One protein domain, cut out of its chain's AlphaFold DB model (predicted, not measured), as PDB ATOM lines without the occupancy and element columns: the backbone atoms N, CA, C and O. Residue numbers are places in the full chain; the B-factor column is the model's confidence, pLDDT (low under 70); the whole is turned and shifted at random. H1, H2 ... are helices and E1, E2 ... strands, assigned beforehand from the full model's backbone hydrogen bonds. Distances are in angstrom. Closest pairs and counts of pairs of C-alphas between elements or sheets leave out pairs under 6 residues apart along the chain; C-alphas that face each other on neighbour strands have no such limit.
ATOM      1  N   VAL A   5     -16.564   3.067  40.312       96.75
ATOM      2  CA  VAL A   5     -17.201   2.309  39.234       96.75
ATOM      3  C   VAL A   5     -18.165   3.221  38.487       96.75
ATOM      4  O   VAL A   5     -18.940   3.945  39.101       96.75
ATOM      5  N   LEU A   6     -18.123   3.217  37.156       97.31
ATOM      6  CA  LEU A   6     -19.055   4.007  36.359       97.31
ATOM      7  C   LEU A   6     -20.387   3.271  36.235       97.31
ATOM      8  O   LEU A   6     -20.413   2.140  35.749       97.31
ATOM      9  N   VAL A   7     -21.483   3.930  36.602       96.81
ATOM     10  CA  VAL A   7     -22.840   3.414  36.390       96.81
ATOM     11  C   VAL A   7     -23.169   3.476  34.895       96.81
ATOM     12  O   VAL A   7     -23.181   4.555  34.301       96.81
ATOM     13  N   LEU A   8     -23.416   2.317  34.278       95.25
ATOM     14  CA  LEU A   8     -23.722   2.202  32.845       95.25
ATOM     15  C   LEU A   8     -25.225   2.149  32.545       95.25
ATOM     16  O   LEU A   8     -25.614   2.243  31.382       95.25
ATOM     17  N   GLY A   9     -26.062   1.976  33.569       92.25
ATOM     18  CA  GLY A   9     -27.480   1.675  33.407       92.25
ATOM     19  C   GLY A   9     -27.767   0.175  33.311       92.25
ATOM     20  O   GLY A   9     -26.934  -0.613  32.840       92.25
ATOM     21  N   GLY A  10     -28.963  -0.226  33.746       91.50
ATOM     22  CA  GLY A  10     -29.409  -1.619  33.699       91.50
ATOM     23  C   GLY A  10     -28.651  -2.505  34.686       91.50
ATOM     24  O   GLY A  10     -28.353  -3.653  34.370       91.50
ATOM     25  N   PHE A  11     -28.290  -1.953  35.852       94.31
ATOM     26  CA  PHE A  11     -27.478  -2.623  36.879       94.31
ATOM     27  C   PHE A  11     -26.117  -3.127  36.368       94.31
ATOM     28  O   PHE A  11     -25.623  -4.175  36.779       94.31
ATOM     29  N   ARG A  12     -25.491  -2.389  35.449       95.44
ATOM     30  CA  ARG A  12     -24.141  -2.686  34.954       95.44
ATOM     31  C   ARG A  12     -23.189  -1.573  35.346       95.44
ATOM     32  O   ARG A  12     -23.541  -0.393  35.290       95.44
ATOM     33  N   TYR A  13     -21.964  -1.960  35.678       96.56
ATOM     34  CA  TYR A  13     -20.945  -1.032  36.152       96.56
ATOM     35  C   TYR A  13     -19.623  -1.285  35.440       96.56
ATOM     36  O   TYR A  13     -19.243  -2.436  35.253       96.56
ATOM     37  N   LEU A  14     -18.908  -0.231  35.054       97.12
ATOM     38  CA  LEU A  14     -17.550  -0.338  34.516       97.12
ATOM     39  C   LEU A  14     -16.544  -0.020  35.623       97.12
ATOM     40  O   LEU A  14     -16.517   1.100  36.132       97.12
ATOM     41  N   SER A  15     -15.701  -0.981  35.992       96.94
ATOM     42  CA  SER A  15     -14.614  -0.755  36.947       96.94
ATOM     43  C   SER A  15     -13.393  -0.105  36.296       96.94
ATOM     44  O   SER A  15     -13.230  -0.092  35.078       96.94
ATOM     45  N   VAL A  16     -12.495   0.434  37.124       96.06
ATOM     46  CA  VAL A  16     -11.271   1.136  36.682       96.06
ATOM     47  C   VAL A  16     -10.290   0.281  35.866       96.06
ATOM     48  O   VAL A  16      -9.415   0.824  35.189       96.06
ATOM     49  N   ASP A  17     -10.399  -1.044  35.948       95.38
ATOM     50  CA  ASP A  17      -9.623  -2.010  35.163       95.38
ATOM     51  C   ASP A  17     -10.285  -2.356  33.815       95.38
ATOM     52  O   ASP A  17      -9.661  -3.011  32.983       95.38
ATOM     53  N   GLY A  18     -11.504  -1.866  33.577       95.44
ATOM     54  CA  GLY A  18     -12.272  -2.087  32.357       95.44
ATOM     55  C   GLY A  18     -13.195  -3.309  32.393       95.44
ATOM     56  O   GLY A  18     -13.770  -3.659  31.363       95.44
ATOM     57  N   THR A  19     -13.364  -3.948  33.553       96.69
ATOM     58  CA  THR A  19     -14.300  -5.067  33.727       96.69
ATOM     59  C   THR A  19     -15.741  -4.560  33.863       96.69
ATOM     60  O   THR A  19     -16.000  -3.537  34.499       96.69
ATOM     61  N   ILE A  20     -16.702  -5.285  33.278       96.12
ATOM     62  CA  ILE A  20     -18.130  -5.053  33.529       96.12
ATOM     63  C   ILE A  20     -18.552  -5.862  34.750       96.12
ATOM     64  O   ILE A  20     -18.485  -7.092  34.744       96.12
ATOM     65  N   LEU A  21     -18.993  -5.164  35.787       95.88
ATOM     66  CA  LEU A  21     -19.430  -5.743  37.045       95.88
ATOM     67  C   LEU A  21     -20.958  -5.802  37.128       95.88
ATOM     68  O   LEU A  21     -21.673  -4.996  36.529       95.88
ATOM     69  N   GLN A  22     -21.418  -6.790  37.888       94.25
ATOM     70  CA  GLN A  22     -22.807  -6.995  38.294       94.25
ATOM     71  C   GLN A  22     -23.066  -6.267  39.624       94.25
ATOM     72  O   GLN A  22     -22.100  -5.936  40.316       94.25
ATOM     73  N   PRO A  23     -24.329  -6.005  39.991       94.25
ATOM     74  CA  PRO A  23     -24.634  -5.346  41.251       94.25
ATOM     75  C   PRO A  23     -24.266  -6.237  42.442       94.25
ATOM     76  O   PRO A  23     -24.487  -7.449  42.410       94.25
ATOM     77  N   ASP A  24     -23.778  -5.628  43.522       91.12
ATOM     78  CA  ASP A  24     -23.501  -6.332  44.786       91.12
ATOM     79  C   ASP A  24     -24.791  -6.723  45.514       91.12
ATOM     80  O   ASP A  24     -24.840  -7.681  46.291       91.12
ATOM     81  N   ARG A  25     -25.862  -5.973  45.255       89.50
ATOM     82  CA  ARG A  25     -27.178  -6.188  45.838       89.50
ATOM     83  C   ARG A  25     -28.250  -6.003  44.783       89.50
ATOM     84  O   ARG A  25     -28.166  -5.114  43.956       89.50
ATOM     85  N   VAL A  26     -29.295  -6.817  44.844       90.44
ATOM     86  CA  VAL A  26     -30.498  -6.618  44.036       90.44
ATOM     87  C   VAL A  26     -31.623  -6.219  44.977       90.44
ATOM     88  O   VAL A  26     -31.863  -6.894  45.980       90.44
ATOM     89  N   PHE A  27     -32.290  -5.111  44.673       90.50
ATOM     90  CA  PHE A  27     -33.471  -4.660  45.401       90.50
ATOM     91  C   PHE A  27     -34.727  -5.153  44.684       90.50
ATOM     92  O   PHE A  27     -34.838  -5.025  43.466       90.50
ATOM     93  N   SER A  28     -35.676  -5.718  45.431       93.56
ATOM     94  CA  SER A  28     -37.008  -5.995  44.891       93.56
ATOM     95  C   SER A  28     -37.830  -4.707  44.781       93.56
ATOM     96  O   SER A  28     -37.548  -3.727  45.471       93.56
ATOM     97  N   ASP A  29     -38.902  -4.713  43.985       92.56
ATOM     98  CA  ASP A  29     -39.822  -3.567  43.893       92.56
ATOM     99  C   ASP A  29     -40.388  -3.160  45.263       92.56
ATOM    100  O   ASP A  29     -40.575  -1.975  45.542       92.56
ATOM    101  N   ALA A  30     -40.621  -4.141  46.141       94.81
ATOM    102  CA  ALA A  30     -41.078  -3.897  47.503       94.81
ATOM    103  C   ALA A  30     -40.000  -3.198  48.348       94.81
ATOM    104  O   ALA A  30     -40.324  -2.267  49.087       94.81
ATOM    105  N   ASP A  31     -38.730  -3.596  48.208       93.38
ATOM    106  CA  ASP A  31     -37.611  -2.939  48.894       93.38
ATOM    107  C   ASP A  31     -37.437  -1.501  48.407       93.38
ATOM    108  O   ASP A  31     -37.301  -0.593  49.222       93.38
ATOM    109  N   ILE A  32     -37.492  -1.281  47.089       93.62
ATOM    110  CA  ILE A  32     -37.376   0.054  46.485       93.62
ATOM    111  C   ILE A  32     -38.508   0.951  46.987       93.62
ATOM    112  O   ILE A  32     -38.262   2.084  47.398       93.62
ATOM    113  N   ALA A  33     -39.748   0.451  46.989       93.56
ATOM    114  CA  ALA A  33     -40.893   1.209  47.480       93.56
ATOM    115  C   ALA A  33     -40.755   1.546  48.969       93.56
ATOM    116  O   ALA A  33     -41.042   2.674  49.363       93.56
ATOM    117  N   ALA A  34     -40.278   0.603  49.787       95.12
ATOM    118  CA  ALA A  34     -40.045   0.829  51.208       95.12
ATOM    119  C   ALA A  34     -38.930   1.858  51.461       95.12
ATOM    120  O   ALA A  34     -39.106   2.735  52.303       95.12
ATOM    121  N   GLN A  35     -37.816   1.798  50.723       94.75
ATOM    122  CA  GLN A  35     -36.727   2.777  50.838       94.75
ATOM    123  C   GLN A  35     -37.189   4.178  50.435       94.75
ATOM    124  O   GLN A  35     -36.940   5.142  51.157       94.75
ATOM    125  N   ARG A  36     -37.973   4.277  49.356       95.00
ATOM    126  CA  ARG A  36     -38.501   5.552  48.855       95.00
ATOM    127  C   ARG A  36     -39.455   6.280  49.796       95.00
ATOM    128  O   ARG A  36     -39.694   7.471  49.614       95.00
ATOM    129  N   VAL A  37     -39.989   5.597  50.810       95.75
ATOM    130  CA  VAL A  37     -40.757   6.243  51.888       95.75
ATOM    131  C   VAL A  37     -39.858   7.109  52.774       95.75
ATOM    132  O   VAL A  37     -40.311   8.138  53.273       95.75
ATOM    133  N   PHE A  38     -38.606   6.701  52.981       93.56
ATOM    134  CA  PHE A  38     -37.646   7.401  53.837       93.56
ATOM    135  C   PHE A  38     -36.716   8.322  53.044       93.56
ATOM    136  O   PHE A  38     -36.344   9.378  53.547       93.56
ATOM    137  N   ASP A  39     -36.383   7.933  51.815       94.69
ATOM    138  CA  ASP A  39     -35.541   8.686  50.892       94.69
ATOM    139  C   ASP A  39     -36.174   8.692  49.496       94.69
ATOM    140  O   ASP A  39     -36.055   7.731  48.735       94.69
ATOM    141  N   SER A  40     -36.861   9.782  49.149       92.94
ATOM    142  CA  SER A  40     -37.550   9.904  47.859       92.94
ATOM    143  C   SER A  40     -36.616   9.795  46.655       92.94
ATOM    144  O   SER A  40     -37.081   9.437  45.571       92.94
ATOM    145  N   ASP A  41     -35.329  10.082  46.850       94.12
ATOM    146  CA  ASP A  41     -34.320  10.115  45.799       94.12
ATOM    147  C   ASP A  41     -33.550   8.789  45.701       94.12
ATOM    148  O   ASP A  41     -32.616   8.677  44.909       94.12
ATOM    149  N   PHE A  42     -33.976   7.762  46.452       93.81
ATOM    150  CA  PHE A  42     -33.368   6.437  46.429       93.81
ATOM    151  C   PHE A  42     -33.298   5.870  45.002       93.81
ATOM    152  O   PHE A  42     -34.322   5.555  44.362       93.81
ATOM    153  N   ASP A  43     -32.059   5.700  44.541       93.62
ATOM    154  CA  ASP A  43     -31.707   5.101  43.264       93.62
ATOM    155  C   ASP A  43     -31.097   3.706  43.495       93.62
ATOM    156  O   ASP A  43     -29.945   3.591  43.929       93.62
ATOM    157  N   PRO A  44     -31.841   2.625  43.194       93.50
ATOM    158  CA  PRO A  44     -31.339   1.275  43.390       93.50
ATOM    159  C   PRO A  44     -30.115   0.969  42.528       93.50
ATOM    160  O   PRO A  44     -29.348   0.097  42.914       93.50
ATOM    161  N   GLU A  45     -29.890   1.633  41.389       92.94
ATOM    162  CA  GLU A  45     -28.692   1.371  40.586       92.94
ATOM    163  C   GLU A  45     -27.431   1.916  41.259       92.94
ATOM    164  O   GLU A  45     -26.393   1.258  41.236       92.94
ATOM    165  N   ILE A  46     -27.512   3.081  41.899       94.75
ATOM    166  CA  ILE A  46     -26.384   3.674  42.628       94.75
ATOM    167  C   ILE A  46     -26.092   2.852  43.887       94.75
ATOM    168  O   ILE A  46     -24.954   2.459  44.126       94.75
ATOM    169  N   GLU A  47     -27.137   2.517  44.640       94.50
ATOM    170  CA  GLU A  47     -27.036   1.797  45.916       94.50
ATOM    171  C   GLU A  47     -26.632   0.323  45.761       94.50
ATOM    172  O   GLU A  47     -26.213  -0.325  46.721       94.50
ATOM    173  N   SER A  48     -26.751  -0.225  44.552       94.75
ATOM    174  CA  SER A  48     -26.333  -1.595  44.229       94.75
ATOM    175  C   SER A  48     -24.899  -1.691  43.700       94.75
ATOM    176  O   SER A  48     -24.435  -2.795  43.401       94.75
ATOM    177  N   ALA A  49     -24.204  -0.563  43.535       94.50
ATOM    178  CA  ALA A  49     -22.897  -0.534  42.899       94.50
ATOM    179  C   ALA A  49     -21.833  -1.291  43.723       94.50
ATOM    180  O   ALA A  49     -21.705  -1.060  44.925       94.50
ATOM    181  N   PRO A  50     -20.997  -2.132  43.086       93.06
ATOM    182  CA  PRO A  50     -19.944  -2.911  43.752       93.06
ATOM    183  C   PRO A  50     -18.688  -2.089  44.118       93.06
ATOM    184  O   PRO A  50     -17.588  -2.617  44.292       93.06
ATOM    185  N   GLY A  51     -18.815  -0.764  44.170       93.19
ATOM    186  CA  GLY A  51     -17.727   0.190  44.349       93.19
ATOM    187  C   GLY A  51     -18.265   1.585  44.643       93.19
ATOM    188  O   GLY A  51     -19.424   1.728  45.007       93.19
ATOM    189  N   ASP A  52     -17.432   2.615  44.489       95.06
ATOM    190  CA  ASP A  52     -17.870   4.010  44.646       95.06
ATOM    191  C   ASP A  52     -18.562   4.468  43.345       95.06
ATOM    192  O   ASP A  52     -17.881   4.606  42.321       95.06
ATOM    193  N   PRO A  53     -19.901   4.606  43.315       95.50
ATOM    194  CA  PRO A  53     -20.629   4.834  42.074       95.50
ATOM    195  C   PRO A  53     -20.350   6.229  41.514       95.50
ATOM    196  O   PRO A  53     -20.556   7.252  42.165       95.50
ATOM    197  N   GLU A  54     -19.941   6.282  40.251       95.31
ATOM    198  CA  GLU A  54     -19.761   7.515  39.498       95.31
ATOM    199  C   GLU A  54     -20.798   7.576  38.371       95.31
ATOM    200  O   GLU A  54     -20.934   6.646  37.575       95.31
ATOM    201  N   ILE A  55     -21.516   8.695  38.271       94.25
ATOM    202  CA  ILE A  55     -22.375   8.993  37.119       94.25
ATOM    203  C   ILE A  55     -21.528   9.690  36.056       94.25
ATOM    204  O   ILE A  55     -20.722  10.582  36.362       94.25
ATOM    205  N   ILE A  56     -21.724   9.303  34.790       93.44
ATOM    206  CA  ILE A  56     -20.976   9.884  33.677       93.44
ATOM    207  C   ILE A  56     -21.135  11.409  33.661       93.44
ATOM    208  O   ILE A  56     -22.236  11.955  33.614       93.44
ATOM    209  N   ASN A  57     -20.006  12.110  33.690       93.06
ATOM    210  CA  ASN A  57     -19.958  13.564  33.595       93.06
ATOM    211  C   ASN A  57     -18.907  13.993  32.560       93.06
ATOM    212  O   ASN A  57     -17.910  13.288  32.373       93.06
ATOM    213  N   PRO A  58     -19.066  15.157  31.897       94.44
ATOM    214  CA  PRO A  58     -18.165  15.576  30.820       94.44
ATOM    215  C   PRO A  58     -16.692  15.685  31.231       94.44
ATOM    216  O   PRO A  58     -15.804  15.445  30.419       94.44
ATOM    217  N   ARG A  59     -16.419  16.020  32.497       95.75
ATOM    218  CA  ARG A  59     -15.053  16.174  33.016       95.75
ATOM    219  C   ARG A  59     -14.327  14.833  33.134       95.75
ATOM    220  O   ARG A  59     -13.117  14.778  32.932       95.75
ATOM    221  N   ARG A  60     -15.049  13.772  33.492       95.19
ATOM    222  CA  ARG A  60     -14.508  12.424  33.724       95.19
ATOM    223  C   ARG A  60     -14.735  11.477  32.555       95.19
ATOM    224  O   ARG A  60     -14.085  10.441  32.493       95.19
ATOM    225  N   ARG A  61     -15.579  11.848  31.593       96.31
ATOM    226  CA  ARG A  61     -15.826  11.070  30.377       96.31
ATOM    227  C   ARG A  61     -14.541  10.617  29.662       96.31
ATOM    228  O   ARG A  61     -14.444   9.418  29.429       96.31
ATOM    229  N   PRO A  62     -13.516  11.467  29.432       97.50
ATOM    230  CA  PRO A  62     -12.290  11.016  28.764       97.50
ATOM    231  C   PRO A  62     -11.541   9.914  29.526       97.50
ATOM    232  O   PRO A  62     -10.893   9.061  28.925       97.50
ATOM    233  N   TYR A  63     -11.626   9.918  30.861       97.06
ATOM    234  CA  TYR A  63     -11.034   8.866  31.685       97.06
ATOM    235  C   TYR A  63     -11.753   7.531  31.460       97.06
ATOM    236  O   TYR A  63     -11.104   6.525  31.184       97.06
ATOM    237  N   TRP A  64     -13.084   7.533  31.513       97.69
ATOM    238  CA  TRP A  64     -13.883   6.326  31.314       97.69
ATOM    239  C   TRP A  64     -13.851   5.810  29.874       97.69
ATOM    240  O   TRP A  64     -13.856   4.601  29.664       97.69
ATOM    241  N   GLU A  65     -13.723   6.698  28.887       97.81
ATOM    242  CA  GLU A  65     -13.471   6.317  27.494       97.81
ATOM    243  C   GLU A  65     -12.151   5.558  27.365       97.81
ATOM    244  O   GLU A  65     -12.117   4.495  26.749       97.81
ATOM    245  N   ALA A  66     -11.079   6.045  27.996       97.69
ATOM    246  CA  ALA A  66      -9.788   5.364  27.978       97.69
ATOM    247  C   ALA A  66      -9.829   4.000  28.693       97.69
ATOM    248  O   ALA A  66      -9.190   3.048  28.240       97.69
ATOM    249  N   VAL A  67     -10.579   3.892  29.796       97.75
ATOM    250  CA  VAL A  67     -10.797   2.622  30.511       97.75
ATOM    251  C   VAL A  67     -11.556   1.627  29.626       97.75
ATOM    252  O   VAL A  67     -11.076   0.512  29.426       97.75
ATOM    253  N   ALA A  68     -12.681   2.042  29.034       97.00
ATOM    254  CA  ALA A  68     -13.473   1.209  28.130       97.00
ATOM    255  C   ALA A  68     -12.650   0.749  26.914       97.00
ATOM    256  O   ALA A  68     -12.609  -0.443  26.613       97.00
ATOM    257  N   GLN A  69     -11.915   1.667  26.275       97.44
ATOM    258  CA  GLN A  69     -11.069   1.360  25.118       97.44
ATOM    259  C   GLN A  69      -9.966   0.353  25.447       97.44
ATOM    260  O   GLN A  69      -9.696  -0.538  24.644       97.44
ATOM    261  N   ARG A  70      -9.345   0.449  26.631       96.62
ATOM    262  CA  ARG A  70      -8.326  -0.518  27.069       96.62
ATOM    263  C   ARG A  70      -8.889  -1.937  27.181       96.62
ATOM    264  O   ARG A  70      -8.165  -2.887  26.903       96.62
ATOM    265  N   ALA A  71     -10.157  -2.065  27.560       94.44
ATOM    266  CA  ALA A  71     -10.867  -3.338  27.625       94.44
ATOM    267  C   ALA A  71     -11.504  -3.767  26.287       94.44
ATOM    268  O   ALA A  71     -12.132  -4.818  26.220       94.44
ATOM    269  N   GLY A  72     -11.317  -2.994  25.210       96.31
ATOM    270  CA  GLY A  72     -11.845  -3.312  23.880       96.31
ATOM    271  C   GLY A  72     -13.285  -2.856  23.636       96.31
ATOM    272  O   GLY A  72     -13.900  -3.300  22.670       96.31
ATOM    273  N   TYR A  73     -13.821  -1.967  24.475       96.25
ATOM    274  CA  TYR A  73     -15.166  -1.407  24.344       96.25
ATOM    275  C   TYR A  73     -15.140   0.050  23.871       96.25
ATOM    276  O   TYR A  73     -14.172   0.782  24.089       96.25
ATOM    277  N   GLN A  74     -16.248   0.509  23.286       96.06
ATOM    278  CA  GLN A  74     -16.548   1.937  23.192       96.06
ATOM    279  C   GLN A  74     -17.479   2.326  24.341       96.06
ATOM    280  O   GLN A  74     -18.454   1.630  24.619       96.06
ATOM    281  N   LEU A  75     -17.183   3.438  25.020       95.31
ATOM    282  CA  LEU A  75     -17.984   3.872  26.167       95.31
ATOM    283  C   LEU A  75     -19.447   4.131  25.779       95.31
ATOM    284  O   LEU A  75     -20.352   3.767  26.524       95.31
ATOM    285  N   ASP A  76     -19.679   4.717  24.607       95.62
ATOM    286  CA  ASP A  76     -21.030   5.028  24.132       95.62
ATOM    287  C   ASP A  76     -21.853   3.757  23.877       95.62
ATOM    288  O   ASP A  76     -23.039   3.721  24.210       95.62
ATOM    289  N   ASP A  77     -21.226   2.682  23.393       95.31
ATOM    290  CA  ASP A  77     -21.882   1.376  23.245       95.31
ATOM    291  C   ASP A  77     -22.279   0.809  24.614       95.31
ATOM    292  O   ASP A  77     -23.387   0.297  24.793       95.31
ATOM    293  N   LEU A  78     -21.404   0.943  25.618       93.56
ATOM    294  CA  LEU A  78     -21.694   0.490  26.979       93.56
ATOM    295  C   LEU A  78     -22.863   1.259  27.609       93.56
ATOM    296  O   LEU A  78     -23.701   0.631  28.253       93.56
ATOM    297  N   LEU A  79     -22.938   2.576  27.392       92.50
ATOM    298  CA  LEU A  79     -23.995   3.450  27.919       92.50
ATOM    299  C   LEU A  79     -25.342   3.300  27.193       92.50
ATOM    300  O   LEU A  79     -26.383   3.668  27.737       92.50
ATOM    301  N   THR A  80     -25.339   2.808  25.953       90.94
ATOM    302  CA  THR A  80     -26.561   2.637  25.144       90.94
ATOM    303  C   THR A  80     -27.123   1.224  25.194       90.94
ATOM    304  O   THR A  80     -28.336   1.048  25.060       90.94
ATOM    305  N   THR A  81     -26.274   0.225  25.423       79.12
ATOM    306  CA  THR A  81     -26.712  -1.148  25.686       79.12
ATOM    307  C   THR A  81     -27.519  -1.157  26.986       79.12
ATOM    308  O   THR A  81     -27.073  -0.592  27.976       79.12
TER     309      THR A  81
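This is residues 5 to 81 of the 82 residues of an uncharacterized protein of Rhodococcus sp. 14-2470-1a (UniProt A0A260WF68). A small three-strand sheet, E2 E1 E3, lies in the middle part of an elongated domain, with H1 far off at one end of the long axis and H3 at the other. The long link of residues 16 to 28 runs out to H1, and the chain comes back to the sheet through H2; H4 follows H3 after a tight link, with its first residue, Leu 75, close to Glu 65 of H3, and stands about perpendicular to it. The printed part has 77 residues with four named helices and three named strands, in the order E1 E2 H1 H2 E3 H3 H4, and its class is mixed, helices and strands. The sheet is mixed, E2 and E1 antiparallel, E1 and E3 parallel. The whole is only just compact, close to loose, with a radius of gyration of the C-alphas of 13.5 A and spans of 40 by 23 by 20 A.

E1, residues 5 to 7, is the inner strand and forms a hairpin with E2, residues 13 to 15, with N 6 and O 14 within hydrogen-bond range at 2.8 A. Residues 13 to 14 of E2 also pair, antiparallel, with residues 20 to 21. H1, residues 29 to 38, is not on the sheet. H1 is close to H2, residues 44 to 47, but not clearly touching; the closest C-alphas, those of Ile 32 and Pro 44, are 6.9 A apart. H2 only grazes the sheet, with its residues 45 to 47. E3, residues 52 to 54, is parallel to E1 at 46 degrees, with N 5 and O 52 at 2.9 A. H3, residues 61 to 70, only grazes the sheet, with its residues 61 to 68. H4, residues 75 to 80, touches H3, about perpendicular at 80 degrees; their closest C-alphas, those of Glu 65 and Leu 75, are 5.3 A apart. H4 only grazes the sheet, with its residues 75 to 79. H1 is apart from H3 and from H4. In H3 and H4 every O i to N i+4 pair is within hydrogen-bond range, in H1 5 of 6, and H2 is too short for such a pair.

E1 begins at C-alpha 5 (-17.201, 2.309, 39.234) and is 6.4 A long, as is E2. H1 measures 15.0 A from C-alpha 29 (-39.822, -3.567, 43.893) to C-alpha 38. H2 is 5.0 A long, E3 6.5 A and H3 14.2 A. H4, 8.7 A long, ends at C-alpha 80 (-26.561, 2.637, 25.144).

The C-alphas of Val 37 and Arg 70, the two farthest apart, are 41.4 A from each other. The printed part has no cut. The link from E2 to H1 is long, with 13 residues. The mean pLDDT of the printed part is 94.6, and no printed residue is under 70.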